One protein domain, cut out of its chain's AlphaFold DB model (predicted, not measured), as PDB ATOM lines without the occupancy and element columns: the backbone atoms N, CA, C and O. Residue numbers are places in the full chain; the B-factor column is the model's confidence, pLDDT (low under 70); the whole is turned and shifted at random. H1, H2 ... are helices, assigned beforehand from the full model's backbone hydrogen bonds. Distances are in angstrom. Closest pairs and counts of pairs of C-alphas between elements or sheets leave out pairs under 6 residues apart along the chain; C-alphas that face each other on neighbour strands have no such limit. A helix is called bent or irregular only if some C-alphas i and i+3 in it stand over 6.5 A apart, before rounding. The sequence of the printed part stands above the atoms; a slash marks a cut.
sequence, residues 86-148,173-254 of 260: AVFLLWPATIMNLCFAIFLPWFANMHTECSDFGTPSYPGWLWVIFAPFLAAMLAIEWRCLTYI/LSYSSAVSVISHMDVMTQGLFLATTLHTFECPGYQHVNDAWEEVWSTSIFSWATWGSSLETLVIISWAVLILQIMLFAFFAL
ATOM      1  N   ALA A  86      39.308 164.061 -22.597       90.19
ATOM      2  CA  ALA A  86      40.399 163.104 -22.791       90.19
ATOM      3  C   ALA A  86      40.984 163.155 -24.214       90.19
ATOM      4  O   ALA A  86      42.198 163.059 -24.387       90.19
ATOM      5  N   VAL A  87      40.149 163.385 -25.235       89.69
ATOM      6  CA  VAL A  87      40.605 163.517 -26.633       89.69
ATOM      7  C   VAL A  87      41.578 164.689 -26.807       89.69
ATOM      8  O   VAL A  87      42.533 164.582 -27.576       89.69
ATOM      9  N   PHE A  88      41.404 165.787 -26.063       89.88
ATOM     10  CA  PHE A  88      42.338 166.920 -26.116       89.88
ATOM     11  C   PHE A  88      43.727 166.579 -25.567       89.88
ATOM     12  O   PHE A  88      44.712 167.142 -26.037       89.88
ATOM     13  N   LEU A  89      43.817 165.656 -24.607       91.31
ATOM     14  CA  LEU A  89      45.090 165.165 -24.068       91.31
ATOM     15  C   LEU A  89      45.725 164.097 -24.966       91.31
ATOM     16  O   LEU A  89      46.949 164.009 -25.058       91.31
ATOM     17  N   LEU A  90      44.896 163.315 -25.663       91.50
ATOM     18  CA  LEU A  90      45.351 162.264 -26.569       91.50
ATOM     19  C   LEU A  90      46.115 162.827 -27.777       91.50
ATOM     20  O   LEU A  90      47.091 162.230 -28.213       91.50
ATOM     21  N   TRP A  91      45.723 163.993 -28.297       91.00
ATOM     22  CA  TRP A  91      46.387 164.614 -29.451       91.00
ATOM     23  C   TRP A  91      47.875 164.920 -29.228       91.00
ATOM     24  O   TRP A  91      48.699 164.447 -30.016       91.00
ATOM     25  N   PRO A  92      48.258 165.658 -28.168       92.12
ATOM     26  CA  PRO A  92      49.659 165.843 -27.813       92.12
ATOM     27  C   PRO A  92      50.405 164.524 -27.606       92.12
ATOM     28  O   PRO A  92      51.542 164.413 -28.054       92.12
ATOM     29  N   ALA A  93      49.771 163.519 -26.987       93.56
ATOM     30  CA  ALA A  93      50.381 162.203 -26.788       93.56
ATOM     31  C   ALA A  93      50.705 161.521 -28.123       93.56
ATOM     32  O   ALA A  93      51.815 161.033 -28.314       93.56
ATOM     33  N   THR A  94      49.770 161.546 -29.076       92.56
ATOM     34  CA  THR A  94      49.961 160.986 -30.420       92.56
ATOM     35  C   THR A  94      51.073 161.704 -31.178       92.56
ATOM     36  O   THR A  94      51.921 161.048 -31.778       92.56
ATOM     37  N   ILE A  95      51.112 163.040 -31.126       93.94
ATOM     38  CA  ILE A  95      52.182 163.833 -31.755       93.94
ATOM     39  C   ILE A  95      53.531 163.492 -31.121       93.94
ATOM     40  O   ILE A  95      54.497 163.240 -31.836       93.94
ATOM     41  N   MET A  96      53.595 163.440 -29.791       94.62
ATOM     42  CA  MET A  96      54.813 163.100 -29.060       94.62
ATOM     43  C   MET A  96      55.294 161.690 -29.413       94.62
ATOM     44  O   MET A  96      56.479 161.511 -29.682       94.62
ATOM     45  N   ASN A  97      54.384 160.716 -29.487       93.62
ATOM     46  CA  ASN A  97      54.700 159.345 -29.876       93.62
ATOM     47  C   ASN A  97      55.190 159.258 -31.328       93.62
ATOM     48  O   ASN A  97      56.174 158.584 -31.599       93.62
ATOM     49  N   LEU A  98      54.569 159.993 -32.258       94.06
ATOM     50  CA  LEU A  98      55.005 160.055 -33.655       94.06
ATOM     51  C   LEU A  98      56.400 160.681 -33.790       94.06
ATOM     52  O   LEU A  98      57.267 160.130 -34.469       94.06
ATOM     53  N   CYS A  99      56.629 161.820 -33.134       94.81
ATOM     54  CA  CYS A  99      57.935 162.471 -33.113       94.81
ATOM     55  C   CYS A  99      58.997 161.545 -32.522       94.81
ATOM     56  O   CYS A  99      60.079 161.435 -33.089       94.81
ATOM     57  N   PHE A 100      58.682 160.860 -31.421       93.88
ATOM     58  CA  PHE A 100      59.597 159.928 -30.777       93.88
ATOM     59  C   PHE A 100      59.877 158.701 -31.648       93.88
ATOM     60  O   PHE A 100      61.038 158.336 -31.810       93.88
ATOM     61  N   ALA A 101      58.848 158.122 -32.272       93.25
ATOM     62  CA  ALA A 101      58.991 157.009 -33.200       93.25
ATOM     63  C   ALA A 101      59.934 157.376 -34.352       93.25
ATOM     64  O   ALA A 101      60.804 156.591 -34.685       93.25
ATOM     65  N   ILE A 102      59.845 158.573 -34.931       94.44
ATOM     66  CA  ILE A 102      60.760 158.986 -36.012       94.44
ATOM     67  C   ILE A 102      62.161 159.324 -35.474       94.44
ATOM     68  O   ILE A 102      63.171 158.946 -36.066       94.44
ATOM     69  N   PHE A 103      62.230 160.046 -34.355       95.62
ATOM     70  CA  PHE A 103      63.480 160.560 -33.797       95.62
ATOM     71  C   PHE A 103      64.376 159.457 -33.227       95.62
ATOM     72  O   PHE A 103      65.581 159.473 -33.468       95.62
ATOM     73  N   LEU A 104      63.808 158.503 -32.483       95.12
ATOM     74  CA  LEU A 104      64.558 157.449 -31.804       95.12
ATOM     75  C   LEU A 104      65.419 156.595 -32.752       95.12
ATOM     76  O   LEU A 104      66.618 156.514 -32.493       95.12
ATOM     77  N   PRO A 105      64.890 155.962 -33.820       96.12
ATOM     78  CA  PRO A 105      65.687 155.122 -34.704       96.12
ATOM     79  C   PRO A 105      66.778 155.927 -35.410       96.12
ATOM     80  O   PRO A 105      67.908 155.464 -35.514       96.12
ATOM     81  N   TRP A 106      66.470 157.157 -35.832       96.81
ATOM     82  CA  TRP A 106      67.458 158.057 -36.426       96.81
ATOM     83  C   TRP A 106      68.600 158.364 -35.450       96.81
ATOM     84  O   TRP A 106      69.773 158.194 -35.782       96.81
ATOM     85  N   PHE A 107      68.262 158.756 -34.222       97.44
ATOM     86  CA  PHE A 107      69.239 159.104 -33.195       97.44
ATOM     87  C   PHE A 107      70.051 157.891 -32.721       97.44
ATOM     88  O   PHE A 107      71.262 157.997 -32.522       97.44
ATOM     89  N   ALA A 108      69.407 156.734 -32.562       97.69
ATOM     90  CA  ALA A 108      70.058 155.486 -32.183       97.69
ATOM     91  C   ALA A 108      71.010 154.992 -33.280       97.69
ATOM     92  O   ALA A 108      72.118 154.574 -32.956       97.69
ATOM     93  N   ASN A 109      70.640 155.112 -34.561       97.56
ATOM     94  CA  ASN A 109      71.506 154.740 -35.686       97.56
ATOM     95  C   ASN A 109      72.821 155.536 -35.676       97.56
ATOM     96  O   ASN A 109      73.881 154.963 -35.883       97.56
ATOM     97  N   MET A 110      72.775 156.832 -35.341       97.75
ATOM     98  CA  MET A 110      73.977 157.678 -35.237       97.75
ATOM     99  C   MET A 110      74.946 157.272 -34.116       97.75
ATOM    100  O   MET A 110      76.107 157.671 -34.152       97.75
ATOM    101  N   HIS A 111      74.467 156.545 -33.108       97.88
ATOM    102  CA  HIS A 111      75.259 156.118 -31.950       97.88
ATOM    103  C   HIS A 111      75.448 154.601 -31.903       97.88
ATOM    104  O   HIS A 111      75.932 154.080 -30.901       97.88
ATOM    105  N   THR A 112      75.013 153.889 -32.939       98.00
ATOM    106  CA  THR A 112      75.264 152.458 -33.068       98.00
ATOM    107  C   THR A 112      76.665 152.283 -33.636       98.00
ATOM    108  O   THR A 112      77.083 153.037 -34.510       98.00
ATOM    109  N   GLU A 113      77.397 151.313 -33.104       97.81
ATOM    110  CA  GLU A 113      78.732 150.957 -33.573       97.81
ATOM    111  C   GLU A 113      78.740 149.489 -34.008       97.81
ATOM    112  O   GLU A 113      78.061 148.638 -33.421       97.81
ATOM    113  N   CYS A 114      79.529 149.173 -35.032       97.56
ATOM    114  CA  CYS A 114      79.783 147.794 -35.428       97.56
ATOM    115  C   CYS A 114      80.834 147.179 -34.498       97.56
ATOM    116  O   CYS A 114      81.957 147.672 -34.401       97.56
ATOM    117  N   SER A 115      80.487 146.076 -33.839       94.81
ATOM    118  CA  SER A 115      81.469 145.247 -33.132       94.81
ATOM    119  C   SER A 115      82.458 144.593 -34.103       94.81
ATOM    120  O   SER A 115      82.166 144.436 -35.289       94.81
ATOM    121  N   ASP A 116      83.586 144.103 -33.578       92.38
ATOM    122  CA  ASP A 116      84.590 143.350 -34.350       92.38
ATOM    123  C   ASP A 116      84.008 142.114 -35.067       92.38
ATOM    124  O   ASP A 116      84.551 141.647 -36.066       92.38
ATOM    125  N   PHE A 117      82.882 141.589 -34.572       88.69
ATOM    126  CA  PHE A 117      82.164 140.455 -35.158       88.69
ATOM    127  C   PHE A 117      81.131 140.863 -36.220       88.69
ATOM    128  O   PHE A 117      80.354 140.020 -36.665       88.69
ATOM    129  N   GLY A 118      81.065 142.145 -36.593       89.56
ATOM    130  CA  GLY A 118      80.102 142.656 -37.569       89.56
ATOM    131  C   GLY A 118      78.681 142.821 -37.030       89.56
ATOM    132  O   GLY A 118      77.766 143.083 -37.804       89.56
ATOM    133  N   THR A 119      78.473 142.670 -35.715       92.62
ATOM    134  CA  THR A 119      77.154 142.861 -35.092       92.62
ATOM    135  C   THR A 119      76.990 144.305 -34.611       92.62
ATOM    136  O   THR A 119      77.895 144.807 -33.934       92.62
ATOM    137  N   PRO A 120      75.879 144.990 -34.939       96.44
ATOM    138  CA  PRO A 120      75.614 146.332 -34.437       96.44
ATOM    139  C   PRO A 120      75.323 146.288 -32.933       96.44
ATOM    140  O   PRO A 120      74.565 145.442 -32.451       96.44
ATOM    141  N   SER A 121      75.886 147.228 -32.184       96.88
ATOM    142  CA  SER A 121      75.578 147.425 -30.771       96.88
ATOM    143  C   SER A 121      75.283 148.893 -30.510       96.88
ATOM    144  O   SER A 121      75.995 149.773 -30.987       96.88
ATOM    145  N   TYR A 122      74.220 149.157 -29.756       96.75
ATOM    146  CA  TYR A 122      73.881 150.502 -29.312       96.75
ATOM    147  C   TYR A 122      74.218 150.661 -27.825       96.75
ATOM    148  O   TYR A 122      74.131 149.703 -27.047       96.75
ATOM    149  N   PRO A 123      74.576 151.871 -27.379       97.06
ATOM    150  CA  PRO A 123      74.974 152.082 -26.002       97.06
ATOM    151  C   PRO A 123      73.764 152.121 -25.057       97.06
ATOM    152  O   PRO A 123      72.731 152.734 -25.334       97.06
ATOM    153  N   GLY A 124      73.911 151.520 -23.872       97.06
ATOM    154  CA  GLY A 124      72.825 151.397 -22.889       97.06
ATOM    155  C   GLY A 124      72.293 152.726 -22.331       97.06
ATOM    156  O   GLY A 124      71.173 152.769 -21.826       97.06
ATOM    157  N   TRP A 125      73.035 153.832 -22.449       97.38
ATOM    158  CA  TRP A 125      72.561 155.145 -21.990       97.38
ATOM    159  C   TRP A 125      71.384 155.686 -22.814       97.38
ATOM    160  O   TRP A 125      70.659 156.550 -22.319       97.38
ATOM    161  N   LEU A 126      71.120 155.146 -24.011       95.69
ATOM    162  CA  LEU A 126      69.923 155.484 -24.795       95.69
ATOM    163  C   LEU A 126      68.625 155.219 -24.012       95.69
ATOM    164  O   LEU A 126      67.654 155.963 -24.157       95.69
ATOM    165  N   TRP A 127      68.625 154.241 -23.100       95.56
ATOM    166  CA  TRP A 127      67.498 153.969 -22.199       95.56
ATOM    167  C   TRP A 127      67.205 155.118 -21.228       95.56
ATOM    168  O   TRP A 127      66.055 155.332 -20.845       95.56
ATOM    169  N   VAL A 128      68.217 155.902 -20.856       95.62
ATOM    170  CA  VAL A 128      68.042 157.057 -19.963       95.62
ATOM    171  C   VAL A 128      67.322 158.198 -20.683       95.62
ATOM    172  O   VAL A 128      66.490 158.863 -20.073       95.62
ATOM    173  N   ILE A 129      67.574 158.391 -21.984       91.44
ATOM    174  CA  ILE A 129      66.846 159.375 -22.808       91.44
ATOM    175  C   ILE A 129      65.379 158.975 -22.990       91.44
ATOM    176  O   ILE A 129      64.508 159.840 -23.074       91.44
ATOM    177  N   PHE A 130      65.087 157.676 -23.005       92.81
ATOM    178  CA  PHE A 130      63.719 157.177 -23.103       92.81
ATOM    179  C   PHE A 130      62.894 157.402 -21.830       92.81
ATOM    180  O   PHE A 130      61.706 157.708 -21.917       92.81
ATOM    181  N   ALA A 131      63.506 157.290 -20.650       95.81
ATOM    182  CA  ALA A 131      62.810 157.427 -19.371       95.81
ATOM    183  C   ALA A 131      61.903 158.679 -19.246       95.81
ATOM    184  O   ALA A 131      60.748 158.515 -18.842       95.81
ATOM    185  N   PRO A 132      62.330 159.912 -19.605       96.25
ATOM    186  CA  PRO A 132      61.451 161.084 -19.554       96.25
ATOM    187  C   PRO A 132      60.286 161.020 -20.551       96.25
ATOM    188  O   PRO A 132      59.189 161.466 -20.217       96.25
ATOM    189  N   PHE A 133      60.486 160.445 -21.741       95.44
ATOM    190  CA  PHE A 133      59.402 160.233 -22.705       95.44
ATOM    191  C   PHE A 133      58.365 159.248 -22.152       95.44
ATOM    192  O   PHE A 133      57.172 159.552 -22.147       95.44
ATOM    193  N   LEU A 134      58.817 158.115 -21.606       96.06
ATOM    194  CA  LEU A 134      57.942 157.124 -20.979       96.06
ATOM    195  C   LEU A 134      57.149 157.743 -19.821       96.06
ATOM    196  O   LEU A 134      55.936 157.573 -19.742       96.06
ATOM    197  N   ALA A 135      57.811 158.506 -18.949       96.50
ATOM    198  CA  ALA A 135      57.149 159.185 -17.838       96.50
ATOM    199  C   ALA A 135      56.080 160.183 -18.319       96.50
ATOM    200  O   ALA A 135      54.990 160.234 -17.748       96.50
ATOM    201  N   ALA A 136      56.358 160.945 -19.383       96.56
ATOM    202  CA  ALA A 136      55.395 161.873 -19.970       96.56
ATOM    203  C   ALA A 136      54.186 161.142 -20.578       96.56
ATOM    204  O   ALA A 136      53.047 161.532 -20.313       96.56
ATOM    205  N   MET A 137      54.410 160.058 -21.331       96.12
ATOM    206  CA  MET A 137      53.330 159.238 -21.894       96.12
ATOM    207  C   MET A 137      52.458 158.623 -20.798       96.12
ATOM    208  O   MET A 137      51.238 158.759 -20.849       96.12
ATOM    209  N   LEU A 138      53.068 158.037 -19.762       95.75
ATOM    210  CA  LEU A 138      52.346 157.466 -18.623       95.75
ATOM    211  C   LEU A 138      51.550 158.519 -17.853       95.75
ATOM    212  O   LEU A 138      50.442 158.239 -17.404       95.75
ATOM    213  N   ALA A 139      52.077 159.736 -17.708       95.56
ATOM    214  CA  ALA A 139      51.360 160.822 -17.048       95.56
ATOM    215  C   ALA A 139      50.114 161.251 -17.839       95.56
ATOM    216  O   ALA A 139      49.055 161.477 -17.246       95.56
ATOM    217  N   ILE A 140      50.218 161.343 -19.170       95.31
ATOM    218  CA  ILE A 140      49.070 161.658 -20.032       95.31
ATOM    219  C   ILE A 140      48.062 160.509 -20.016       95.31
ATOM    220  O   ILE A 140      46.866 160.742 -19.845       95.31
ATOM    221  N   GLU A 141      48.529 159.270 -20.138       94.88
ATOM    222  CA  GLU A 141      47.677 158.084 -20.117       94.88
ATOM    223  C   GLU A 141      46.951 157.933 -18.781       94.88
ATOM    224  O   GLU A 141      45.749 157.685 -18.767       94.88
ATOM    225  N   TRP A 142      47.639 158.187 -17.665       94.00
ATOM    226  CA  TRP A 142      47.027 158.239 -16.341       94.00
ATOM    227  C   TRP A 142      45.878 159.245 -16.305       94.00
ATOM    228  O   TRP A 142      44.774 158.912 -15.878       94.00
ATOM    229  N   ARG A 143      46.090 160.460 -16.825       93.62
ATOM    230  CA  ARG A 143      45.027 161.470 -16.917       93.62
ATOM    231  C   ARG A 143      43.865 160.983 -17.777       93.62
ATOM    232  O   ARG A 143      42.730 161.037 -17.313       93.62
ATOM    233  N   CYS A 144      44.121 160.455 -18.971       94.00
ATOM    234  CA  CYS A 144      43.082 159.886 -19.834       94.00
ATOM    235  C   CYS A 144      42.301 158.764 -19.132       94.00
ATOM    236  O   CYS A 144      41.070 158.753 -19.182       94.00
ATOM    237  N   LEU A 145      42.995 157.876 -18.415       92.81
ATOM    238  CA  LEU A 145      42.398 156.779 -17.659       92.81
ATOM    239  C   LEU A 145      41.407 157.301 -16.617       92.81
ATOM    240  O   LEU A 145      40.306 156.767 -16.497       92.81
ATOM    241  N   THR A 146      41.746 158.382 -15.909       91.56
ATOM    242  CA  THR A 146      40.843 158.965 -14.904       91.56
ATOM    243  C   THR A 146      39.536 159.524 -15.485       91.56
ATOM    244  O   THR A 146      38.524 159.521 -14.786       91.56
ATOM    245  N   TYR A 147      39.513 159.936 -16.760       92.69
ATOM    246  CA  TYR A 147      38.281 160.361 -17.440       92.69
ATOM    247  C   TYR A 147      37.382 159.178 -17.828       92.69
ATOM    248  O   TYR A 147      36.154 159.283 -17.774       92.69
ATOM    249  N   ILE A 148      37.969 158.045 -18.220       92.31
ATOM    250  CA  ILE A 148      37.219 156.892 -18.751       92.31
ATOM    251  C   ILE A 148      36.854 155.859 -17.683       92.31
ATOM    252  O   ILE A 148      35.870 155.139 -17.838       92.31
ATOM    253  N   LEU A 173      44.907 148.624 -11.240       86.69
ATOM    254  CA  LEU A 173      45.729 149.767 -11.591       86.69
ATOM    255  C   LEU A 173      47.160 149.333 -11.914       86.69
ATOM    256  O   LEU A 173      47.657 149.634 -12.993       86.69
ATOM    257  N   SER A 174      47.799 148.569 -11.025       91.25
ATOM    258  CA  SER A 174      49.165 148.078 -11.243       91.25
ATOM    259  C   SER A 174      49.289 147.262 -12.530       91.25
ATOM    260  O   SER A 174      50.247 147.438 -13.279       91.25
ATOM    261  N   TYR A 175      48.288 146.431 -12.827       90.88
ATOM    262  CA  TYR A 175      48.222 145.654 -14.056       90.88
ATOM    263  C   TYR A 175      48.095 146.558 -15.285       90.88
ATOM    264  O   TYR A 175      48.882 146.436 -16.217       90.88
ATOM    265  N   SER A 176      47.152 147.503 -15.268       89.44
ATOM    266  CA  SER A 176      46.943 148.447 -16.372       89.44
ATOM    267  C   SER A 176      48.192 149.295 -16.630       89.44
ATOM    268  O   SER A 176      48.616 149.434 -17.773       89.44
ATOM    269  N   SER A 177      48.841 149.792 -15.571       92.62
ATOM    270  CA  SER A 177      50.101 150.531 -15.678       92.62
ATOM    271  C   SER A 177      51.240 149.668 -16.221       92.62
ATOM    272  O   SER A 177      52.009 150.146 -17.047       92.62
ATOM    273  N   ALA A 178      51.351 148.400 -15.812       95.62
ATOM    274  CA  ALA A 178      52.373 147.495 -16.338       95.62
ATOM    275  C   ALA A 178      52.169 147.208 -17.833       95.62
ATOM    276  O   ALA A 178      53.124 147.272 -18.603       95.62
ATOM    277  N   VAL A 179      50.928 146.945 -18.257       94.88
ATOM    278  CA  VAL A 179      50.589 146.745 -19.675       94.88
ATOM    279  C   VAL A 179      50.887 148.003 -20.488       94.88
ATOM    280  O   VAL A 179      51.469 147.903 -21.563       94.88
ATOM    281  N   SER A 180      50.558 149.181 -19.956       94.81
ATOM    282  CA  SER A 180      50.891 150.468 -20.572       94.81
ATOM    283  C   SER A 180      52.404 150.642 -20.749       94.81
ATOM    284  O   SER A 180      52.867 150.903 -21.858       94.81
ATOM    285  N   VAL A 181      53.201 150.404 -19.698       96.38
ATOM    286  CA  VAL A 181      54.673 150.456 -19.781       96.38
ATOM    287  C   VAL A 181      55.193 149.516 -20.865       96.38
ATOM    288  O   VAL A 181      55.990 149.941 -21.696       96.38
ATOM    289  N   ILE A 182      54.723 148.266 -20.891       96.75
ATOM    290  CA  ILE A 182      55.126 147.277 -21.900       96.75
ATOM    291  C   ILE A 182      54.753 147.758 -23.308       96.75
ATOM    292  O   ILE A 182      55.575 147.669 -24.216       96.75
ATOM    293  N   SER A 183      53.558 148.321 -23.486       93.75
ATOM    294  CA  SER A 183      53.112 148.860 -24.774       93.75
ATOM    295  C   SER A 183      53.983 150.022 -25.258       93.75
ATOM    296  O   SER A 183      54.251 150.119 -26.452       93.75
ATOM    297  N   HIS A 184      54.443 150.902 -24.363       94.38
ATOM    298  CA  HIS A 184      55.365 151.988 -24.730       94.38
ATOM    299  C   HIS A 184      56.788 151.474 -24.977       94.38
ATOM    300  O   HIS A 184      57.490 151.989 -25.850       94.38
ATOM    301  N   MET A 185      57.221 150.446 -24.240       95.69
ATOM    302  CA  MET A 185      58.503 149.778 -24.484       95.69
ATOM    303  C   MET A 185      58.533 149.078 -25.845       95.69
ATOM    304  O   MET A 185      59.583 149.072 -26.477       95.69
ATOM    305  N   ASP A 186      57.407 148.549 -26.326       94.00
ATOM    306  CA  ASP A 186      57.315 147.920 -27.648       94.00
ATOM    307  C   ASP A 186      57.732 148.894 -28.765       94.00
ATOM    308  O   ASP A 186      58.690 148.620 -29.488       94.00
ATOM    309  N   VAL A 187      57.142 150.097 -28.809       91.00
ATOM    310  CA  VAL A 187      57.503 151.153 -29.783       91.00
ATOM    311  C   VAL A 187      58.998 151.481 -29.730       91.00
ATOM    312  O   VAL A 187      59.654 151.615 -30.765       91.00
ATOM    313  N   MET A 188      59.562 151.574 -28.523       93.62
ATOM    314  CA  MET A 188      60.989 151.827 -28.342       93.62
ATOM    315  C   MET A 188      61.846 150.677 -28.872       93.62
ATOM    316  O   MET A 188      62.795 150.916 -29.619       93.62
ATOM    317  N   THR A 189      61.546 149.441 -28.478       95.31
ATOM    318  CA  THR A 189      62.327 148.268 -28.892       95.31
ATOM    319  C   THR A 189      62.276 148.066 -30.399       95.31
ATOM    320  O   THR A 189      63.306 147.756 -30.990       95.31
ATOM    321  N   GLN A 190      61.139 148.344 -31.039       94.19
ATOM    322  CA  GLN A 190      61.013 148.336 -32.495       94.19
ATOM    323  C   GLN A 190      61.840 149.449 -33.151       94.19
ATOM    324  O   GLN A 190      62.505 149.199 -34.153       94.19
ATOM    325  N   GLY A 191      61.874 150.654 -32.570       94.50
ATOM    326  CA  GLY A 191      62.737 151.741 -33.045       94.50
ATOM    327  C   GLY A 191      64.233 151.423 -32.916       94.50
ATOM    328  O   GLY A 191      65.003 151.669 -33.841       94.50
ATOM    329  N   LEU A 192      64.654 150.822 -31.800       95.94
ATOM    330  CA  LEU A 192      66.039 150.370 -31.617       95.94
ATOM    331  C   LEU A 192      66.391 149.224 -32.566       95.94
ATOM    332  O   LEU A 192      67.465 149.241 -33.157       95.94
ATOM    333  N   PHE A 193      65.478 148.270 -32.749       95.25
ATOM    334  CA  PHE A 193      65.643 147.175 -33.699       95.25
ATOM    335  C   PHE A 193      65.807 147.698 -35.129       95.25
ATOM    336  O   PHE A 193      66.707 147.258 -35.848       95.25
ATOM    337  N   LEU A 194      64.989 148.677 -35.528       95.75
ATOM    338  CA  LEU A 194      65.133 149.360 -36.809       95.75
ATOM    339  C   LEU A 194      66.516 150.005 -36.935       95.75
ATOM    340  O   LEU A 194      67.201 149.751 -37.920       95.75
ATOM    341  N   ALA A 195      66.942 150.790 -35.944       96.69
ATOM    342  CA  ALA A 195      68.248 151.449 -35.960       96.69
ATOM    343  C   ALA A 195      69.398 150.451 -36.118       96.69
ATOM    344  O   ALA A 195      70.240 150.616 -36.994       96.69
ATOM    345  N   THR A 196      69.405 149.376 -35.327       96.75
ATOM    346  CA  THR A 196      70.441 148.342 -35.432       96.75
ATOM    347  C   THR A 196      70.400 147.629 -36.776       96.75
ATOM    348  O   THR A 196      71.447 147.304 -37.327       96.75
ATOM    349  N   THR A 197      69.210 147.404 -37.333       95.62
ATOM    350  CA  THR A 197      69.074 146.728 -38.627       95.62
ATOM    351  C   THR A 197      69.581 147.609 -39.763       95.62
ATOM    352  O   THR A 197      70.353 147.134 -40.587       95.62
ATOM    353  N   LEU A 198      69.235 148.900 -39.762       96.00
ATOM    354  CA  LEU A 198      69.767 149.871 -40.723       96.00
ATOM    355  C   LEU A 198      71.292 149.973 -40.617       96.00
ATOM    356  O   LEU A 198      71.980 149.900 -41.630       96.00
ATOM    357  N   HIS A 199      71.829 150.047 -39.396       97.12
ATOM    358  CA  HIS A 199      73.272 150.107 -39.184       97.12
ATOM    359  C   HIS A 199      73.990 148.812 -39.598       97.12
ATOM    360  O   HIS A 199      75.139 148.849 -40.028       97.12
ATOM    361  N   THR A 200      73.313 147.658 -39.532       96.44
ATOM    362  CA  THR A 200      73.876 146.373 -39.989       96.44
ATOM    363  C   THR A 200      74.316 146.446 -41.447       96.44
ATOM    364  O   THR A 200      75.319 145.831 -41.794       96.44
ATOM    365  N   PHE A 201      73.619 147.216 -42.288       95.38
ATOM    366  CA  PHE A 201      73.947 147.369 -43.710       95.38
ATOM    367  C   PHE A 201      75.295 148.062 -43.944       95.38
ATOM    368  O   PHE A 201      75.910 147.878 -44.992       95.38
ATOM    369  N   GLU A 202      75.778 148.812 -42.954       95.75
ATOM    370  CA  GLU A 202      77.072 149.496 -42.976       95.75
ATOM    371  C   GLU A 202      78.192 148.644 -42.344       95.75
ATOM    372  O   GLU A 202      79.376 148.936 -42.531       95.75
ATOM    373  N   CYS A 203      77.847 147.568 -41.625       96.56
ATOM    374  CA  CYS A 203      78.809 146.757 -40.887       96.56
ATOM    375  C   CYS A 203      79.537 145.709 -41.755       96.56
ATOM    376  O   CYS A 203      78.939 145.068 -42.630       96.56
ATOM    377  N   PRO A 204      80.827 145.435 -41.466       94.06
ATOM    378  CA  PRO A 204      81.559 144.341 -42.093       94.06
ATOM    379  C   PRO A 204      80.960 143.002 -41.642       94.06
ATOM    380  O   PRO A 204      81.159 142.575 -40.512       94.06
ATOM    381  N   GLY A 205      80.195 142.348 -42.516       90.38
ATOM    382  CA  GLY A 205      79.462 141.116 -42.192       90.38
ATOM    383  C   GLY A 205      78.022 141.100 -42.697       90.38
ATOM    384  O   GLY A 205      77.403 140.036 -42.715       90.38
ATOM    385  N   TYR A 206      77.516 142.240 -43.184       94.31
ATOM    386  CA  TYR A 206      76.178 142.346 -43.766       94.31
ATOM    387  C   TYR A 206      75.879 141.256 -44.802       94.31
ATOM    388  O   TYR A 206      74.800 140.674 -44.776       94.31
ATOM    389  N   GLN A 207      76.846 140.928 -45.666       94.25
ATOM    390  CA  GLN A 207      76.643 139.930 -46.717       94.25
ATOM    391  C   GLN A 207      76.175 138.581 -46.152       94.25
ATOM    392  O   GLN A 207      75.234 138.003 -46.675       94.25
ATOM    393  N   HIS A 208      76.750 138.123 -45.035       94.00
ATOM    394  CA  HIS A 208      76.332 136.870 -44.404       94.00
ATOM    395  C   HIS A 208      74.905 136.933 -43.852       94.00
ATOM    396  O   HIS A 208      74.172 135.951 -43.931       94.00
ATOM    397  N   VAL A 209      74.504 138.085 -43.308       93.62
ATOM    398  CA  VAL A 209      73.133 138.310 -42.830       93.62
ATOM    399  C   VAL A 209      72.158 138.321 -44.004       93.62
ATOM    400  O   VAL A 209      71.093 137.715 -43.915       93.62
ATOM    401  N   ASN A 210      72.527 138.968 -45.110       94.31
ATOM    402  CA  ASN A 210      71.705 139.034 -46.310       94.31
ATOM    403  C   ASN A 210      71.544 137.660 -46.976       94.31
ATOM    404  O   ASN A 210      70.426 137.284 -47.309       94.31
ATOM    405  N   ASP A 211      72.625 136.887 -47.102       95.56
ATOM    406  CA  ASP A 211      72.582 135.535 -47.670       95.56
ATOM    407  C   ASP A 211      71.692 134.610 -46.816       95.56
ATOM    408  O   ASP A 211      70.841 133.888 -47.336       95.56
ATOM    409  N   ALA A 212      71.827 134.681 -45.484       95.69
ATOM    410  CA  ALA A 212      70.976 133.929 -44.562       95.69
ATOM    411  C   ALA A 212      69.506 134.374 -44.636       95.69
ATOM    412  O   ALA A 212      68.598 133.544 -44.575       95.69
ATOM    413  N   TRP A 213      69.255 135.678 -44.777       96.19
ATOM    414  CA  TRP A 213      67.907 136.208 -44.957       96.19
ATOM    415  C   TRP A 213      67.273 135.721 -46.260       96.19
ATOM    416  O   TRP A 213      66.118 135.301 -46.251       96.19
ATOM    417  N   GLU A 214      68.019 135.726 -47.365       96.44
ATOM    418  CA  GLU A 214      67.542 135.242 -48.660       96.44
ATOM    419  C   GLU A 214      67.155 133.755 -48.591       96.44
ATOM    420  O   GLU A 214      66.093 133.363 -49.086       96.44
ATOM    421  N   GLU A 215      67.943 132.936 -47.889       97.19
ATOM    422  CA  GLU A 215      67.620 131.527 -47.642       97.19
ATOM    423  C   GLU A 215      66.326 131.370 -46.821       97.19
ATOM    424  O   GLU A 215      65.407 130.644 -47.227       97.19
ATOM    425  N   VAL A 216      66.189 132.103 -45.710       97.00
ATOM    426  CA  VAL A 216      64.969 132.096 -44.878       97.00
ATOM    427  C   VAL A 216      63.751 132.583 -45.667       97.00
ATOM    428  O   VAL A 216      62.671 131.997 -45.576       97.00
ATOM    429  N   TRP A 217      63.905 133.623 -46.486       97.31
ATOM    430  CA  TRP A 217      62.822 134.161 -47.303       97.31
ATOM    431  C   TRP A 217      62.375 133.164 -48.374       97.31
ATOM    432  O   TRP A 217      61.172 132.928 -48.531       97.31
ATOM    433  N   SER A 218      63.328 132.532 -49.063       97.12
ATOM    434  CA  SER A 218      63.063 131.553 -50.125       97.12
ATOM    435  C   SER A 218      62.312 130.313 -49.624       97.12
ATOM    436  O   SER A 218      61.498 129.746 -50.351       97.12
ATOM    437  N   THR A 219      62.532 129.932 -48.363       97.56
ATOM    438  CA  THR A 219      61.875 128.786 -47.712       97.56
ATOM    439  C   THR A 219      60.555 129.150 -47.025       97.56
ATOM    440  O   THR A 219      59.810 128.265 -46.599       97.56
ATOM    441  N   SER A 220      60.221 130.441 -46.938       96.75
ATOM    442  CA  SER A 220      58.999 130.919 -46.296       96.75
ATOM    443  C   SER A 220      57.744 130.741 -47.167       96.75
ATOM    444  O   SER A 220      57.798 130.659 -48.397       96.75
ATOM    445  N   ILE A 221      56.568 130.774 -46.525       97.44
ATOM    446  CA  ILE A 221      55.254 130.805 -47.204       97.44
ATOM    447  C   ILE A 221      55.095 132.078 -48.063       97.44
ATOM    448  O   ILE A 221      54.291 132.112 -48.994       97.44
ATOM    449  N   PHE A 222      55.877 133.123 -47.776       95.75
ATOM    450  CA  PHE A 222      55.848 134.410 -48.469       95.75
ATOM    451  C   PHE A 222      56.892 134.526 -49.584       95.75
ATOM    452  O   PHE A 222      57.042 135.602 -50.153       95.75
ATOM    453  N   SER A 223      57.557 133.431 -49.965       96.62
ATOM    454  CA  SER A 223      58.566 133.418 -51.037       96.62
ATOM    455  C   SER A 223      58.055 133.952 -52.386       96.62
ATOM    456  O   SER A 223      58.836 134.458 -53.188       96.62
ATOM    457  N   TRP A 224      56.739 133.917 -52.631       96.69
ATOM    458  CA  TRP A 224      56.109 134.500 -53.821       96.69
ATOM    459  C   TRP A 224      56.168 136.040 -53.870       96.69
ATOM    460  O   TRP A 224      56.028 136.628 -54.944       96.69
ATOM    461  N   ALA A 225      56.364 136.711 -52.732       95.31
ATOM    462  CA  ALA A 225      56.479 138.161 -52.641       95.31
ATOM    463  C   ALA A 225      57.940 138.589 -52.860       95.31
ATOM    464  O   ALA A 225      58.747 138.652 -51.935       95.31
ATOM    465  N   THR A 226      58.281 138.919 -54.108       92.25
ATOM    466  CA  THR A 226      59.660 139.248 -54.522       92.25
ATOM    467  C   THR A 226      60.254 140.481 -53.840       92.25
ATOM    468  O   THR A 226      61.467 140.635 -53.828       92.25
ATOM    469  N   TRP A 227      59.435 141.361 -53.263       91.81
ATOM    470  CA  TRP A 227      59.909 142.560 -52.567       91.81
ATOM    471  C   TRP A 227      60.517 142.270 -51.188       91.81
ATOM    472  O   TRP A 227      61.300 143.082 -50.701       91.81
ATOM    473  N   GLY A 228      60.176 141.142 -50.556       91.44
ATOM    474  CA  GLY A 228      60.675 140.806 -49.218       91.44
ATOM    475  C   GLY A 228      62.010 140.058 -49.206       91.44
ATOM    476  O   GLY A 228      62.556 139.822 -48.131       91.44
ATOM    477  N   SER A 229      62.577 139.733 -50.376       92.12
ATOM    478  CA  SER A 229      63.928 139.158 -50.453       92.12
ATOM    479  C   SER A 229      65.007 140.143 -49.997       92.12
ATOM    480  O   SER A 229      66.048 139.720 -49.512       92.12
ATOM    481  N   SER A 230      64.748 141.453 -50.094       94.81
ATOM    482  CA  SER A 230      65.592 142.481 -49.487       94.81
ATOM    483  C   SER A 230      65.155 142.733 -48.045       94.81
ATOM    484  O   SER A 230      64.057 143.245 -47.799       94.81
ATOM    485  N   LEU A 231      66.036 142.402 -47.096       93.44
ATOM    486  CA  LEU A 231      65.828 142.667 -45.670       93.44
ATOM    487  C   LEU A 231      65.590 144.162 -45.411       93.44
ATOM    488  O   LEU A 231      64.684 144.526 -44.664       93.44
ATOM    489  N   GLU A 232      66.356 145.026 -46.083       93.12
ATOM    490  CA  GLU A 232      66.216 146.483 -46.017       93.12
ATOM    491  C   GLU A 232      64.805 146.937 -46.397       93.12
ATOM    492  O   GLU A 232      64.145 147.643 -45.631       93.12
ATOM    493  N   THR A 233      64.304 146.475 -47.545       92.81
ATOM    494  CA  THR A 233      62.962 146.825 -48.022       92.81
ATOM    495  C   THR A 233      61.892 146.387 -47.024       92.81
ATOM    496  O   THR A 233      60.983 147.162 -46.719       92.81
ATOM    497  N   LEU A 234      61.996 145.169 -46.483       93.62
ATOM    498  CA  LEU A 234      61.021 144.653 -45.522       93.62
ATOM    499  C   LEU A 234      61.000 145.480 -44.232       93.62
ATOM    500  O   LEU A 234      59.924 145.795 -43.717       93.62
ATOM    501  N   VAL A 235      62.170 145.849 -43.723       92.62
ATOM    502  CA  VAL A 235      62.321 146.630 -42.491       92.62
ATOM    503  C   VAL A 235      61.754 148.041 -42.668       92.62
ATOM    504  O   VAL A 235      60.965 148.492 -41.835       92.62
ATOM    505  N   ILE A 236      62.058 148.704 -43.789       90.44
ATOM    506  CA  ILE A 236      61.517 150.033 -44.118       90.44
ATOM    507  C   ILE A 236      59.991 149.986 -44.258       90.44
ATOM    508  O   ILE A 236      59.295 150.842 -43.707       90.44
ATOM    509  N   ILE A 237      59.446 148.985 -44.959       93.19
ATOM    510  CA  ILE A 237      57.992 148.829 -45.124       93.19
ATOM    511  C   ILE A 237      57.318 148.572 -43.775       93.19
ATOM    512  O   ILE A 237      56.308 149.204 -43.473       93.19
ATOM    513  N   SER A 238      57.877 147.683 -42.954       91.31
ATOM    514  CA  SER A 238      57.331 147.366 -41.627       91.31
ATOM    515  C   SER A 238      57.266 148.613 -40.749       91.31
ATOM    516  O   SER A 238      56.248 148.879 -40.108       91.31
ATOM    517  N   TRP A 239      58.311 149.440 -40.798       91.75
ATOM    518  CA  TRP A 239      58.331 150.715 -40.098       91.75
ATOM    519  C   TRP A 239      57.307 151.717 -40.643       91.75
ATOM    520  O   TRP A 239      56.580 152.358 -39.882       91.75
ATOM    521  N   ALA A 240      57.189 151.831 -41.967       92.56
ATOM    522  CA  ALA A 240      56.195 152.697 -42.597       92.56
ATOM    523  C   ALA A 240      54.759 152.293 -42.222       92.56
ATOM    524  O   ALA A 240      53.914 153.163 -42.005       92.56
ATOM    525  N   VAL A 241      54.486 150.989 -42.090       93.88
ATOM    526  CA  VAL A 241      53.193 150.472 -41.620       93.88
ATOM    527  C   VAL A 241      52.916 150.902 -40.182       93.88
ATOM    528  O   VAL A 241      51.798 151.329 -39.901       93.88
ATOM    529  N   LEU A 242      53.907 150.864 -39.288       90.50
ATOM    530  CA  LEU A 242      53.750 151.351 -37.913       90.50
ATOM    531  C   LEU A 242      53.379 152.839 -37.878       90.50
ATOM    532  O   LEU A 242      52.422 153.233 -37.209       90.50
ATOM    533  N   ILE A 243      54.081 153.672 -38.649       90.56
ATOM    534  CA  ILE A 243      53.767 155.107 -38.751       90.56
ATOM    535  C   ILE A 243      52.359 155.315 -39.321       90.56
ATOM    536  O   ILE A 243      51.588 156.128 -38.806       90.56
ATOM    537  N   LEU A 244      51.988 154.549 -40.348       92.81
ATOM    538  CA  LEU A 244      50.654 154.601 -40.936       92.81
ATOM    539  C   LEU A 244      49.568 154.215 -39.923       92.81
ATOM    540  O   LEU A 244      48.535 154.877 -39.881       92.81
ATOM    541  N   GLN A 245      49.789 153.199 -39.086       92.38
ATOM    542  CA  GLN A 245      48.849 152.805 -38.030       92.38
ATOM    543  C   GLN A 245      48.602 153.948 -37.037       92.38
ATOM    544  O   GLN A 245      47.447 154.238 -36.723       92.38
ATOM    545  N   ILE A 246      49.658 154.648 -36.604       88.94
ATOM    546  CA  ILE A 246      49.544 155.817 -35.716       88.94
ATOM    547  C   ILE A 246      48.738 156.931 -36.394       88.94
ATOM    548  O   ILE A 246      47.836 157.509 -35.785       88.94
ATOM    549  N   MET A 247      49.019 157.211 -37.668       90.19
ATOM    550  CA  MET A 247      48.299 158.233 -38.431       90.19
ATOM    551  C   MET A 247      46.822 157.877 -38.604       90.19
ATOM    552  O   MET A 247      45.957 158.720 -38.378       90.19
ATOM    553  N   LEU A 248      46.512 156.629 -38.961       92.38
ATOM    554  CA  LEU A 248      45.135 156.152 -39.090       92.38
ATOM    555  C   LEU A 248      44.385 156.256 -37.764       92.38
ATOM    556  O   LEU A 248      43.255 156.736 -37.747       92.38
ATOM    557  N   PHE A 249      45.019 155.883 -36.650       88.38
ATOM    558  CA  PHE A 249      44.440 156.068 -35.321       88.38
ATOM    559  C   PHE A 249      44.136 157.544 -35.038       88.38
ATOM    560  O   PHE A 249      43.031 157.871 -34.610       88.38
ATOM    561  N   ALA A 250      45.070 158.446 -35.351       87.75
ATOM    562  CA  ALA A 250      44.873 159.886 -35.199       87.75
ATOM    563  C   ALA A 250      43.692 160.402 -36.043       87.75
ATOM    564  O   ALA A 250      42.872 161.180 -35.554       87.75
ATOM    565  N   PHE A 251      43.563 159.937 -37.290       89.31
ATOM    566  CA  PHE A 251      42.446 160.295 -38.166       89.31
ATOM    567  C   PHE A 251      41.105 159.775 -37.646       89.31
ATOM    568  O   PHE A 251      40.128 160.521 -37.655       89.31
ATOM    569  N   PHE A 252      41.048 158.534 -37.160       87.94
ATOM    570  CA  PHE A 252      39.820 157.965 -36.599       87.94
ATOM    571  C   PHE A 252      39.447 158.549 -35.233       87.94
ATOM    572  O   PHE A 252      38.277 158.520 -34.861       87.94
ATOM    573  N   ALA A 253      40.410 159.115 -34.503       84.31
ATOM    574  CA  ALA A 253      40.160 159.820 -33.250       84.31
ATOM    575  C   ALA A 253      39.543 161.217 -33.452       84.31
ATOM    576  O   ALA A 253      39.034 161.798 -32.491       84.31
ATOM    577  N   LEU A 254      39.564 161.777 -34.671       83.94
ATOM    578  CA  LEU A 254      38.886 163.041 -34.952       83.94
ATOM    579  C   LEU A 254      37.370 162.828 -34.921       83.94
ATOM    580  O   LEU A 254      36.848 162.062 -35.734       83.94
TER     581      LEU A 254
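Overview. This is residues 86 to 148 and 173 to 254 of the 260 residues of an uncharacterized protein of Symbiodinium microadriaticum (UniProt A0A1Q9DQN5). Four long helices, H1, H2, H3 and H6, form an up-and-down bundle, each running against the one before it, with H3 slanting through and its first residues splayed outward. At one end H4 crosses close to the end of H3 and the start of H6, short H5 joins H4 to H6, and the long link 111 to 125 loops at this end too. The printed part has 145 residues, six named helices H1 to H6 and no named strand, and is all helix; it is only just loose, close to compact, with a radius of gyration of the C-alphas of 18.0 A and spans of 52, 37 and 26 A.

Along the chain. Find C-alpha 86 at (40.399, 163.104, -22.791); from there H1 runs 36.2 A to residue 110. Next come H2, residues 126 to 148, 33.3 A, only just irregular with C-alphas 129 and 132 6.53 A apart, and H3, residues 173 to 200, 40.1 A. H4, residues 206 to 219, is 20.1 A, H5, residues 226 to 229, 5.9 A, and H6, residues 231 to 252, 31.5 A, ending at (39.820, 157.965, -36.599).

Arrangement. Look first at the hairpin of H1 and H2, which touch at C-alphas 86 and 144, 5.1 A. H3 touches H1 at C-alphas 109 and 195, 4.6 A. H6 touches H3 at C-alphas 194 and 235, 6.9 A. H4 touches H5 at C-alphas 214 and 229, 5.6 A. Every O i to N i+4 pair is within hydrogen-bond range in H4 and H6, against 18 of 21 in H1, 17 of 19 in H2 and 23 of 24 in H3; H5 is too short for such a pair.

Size, cuts and confidence. The cut omits residues 149 to 172, a 13.2 A gap; no printed residue is under 70.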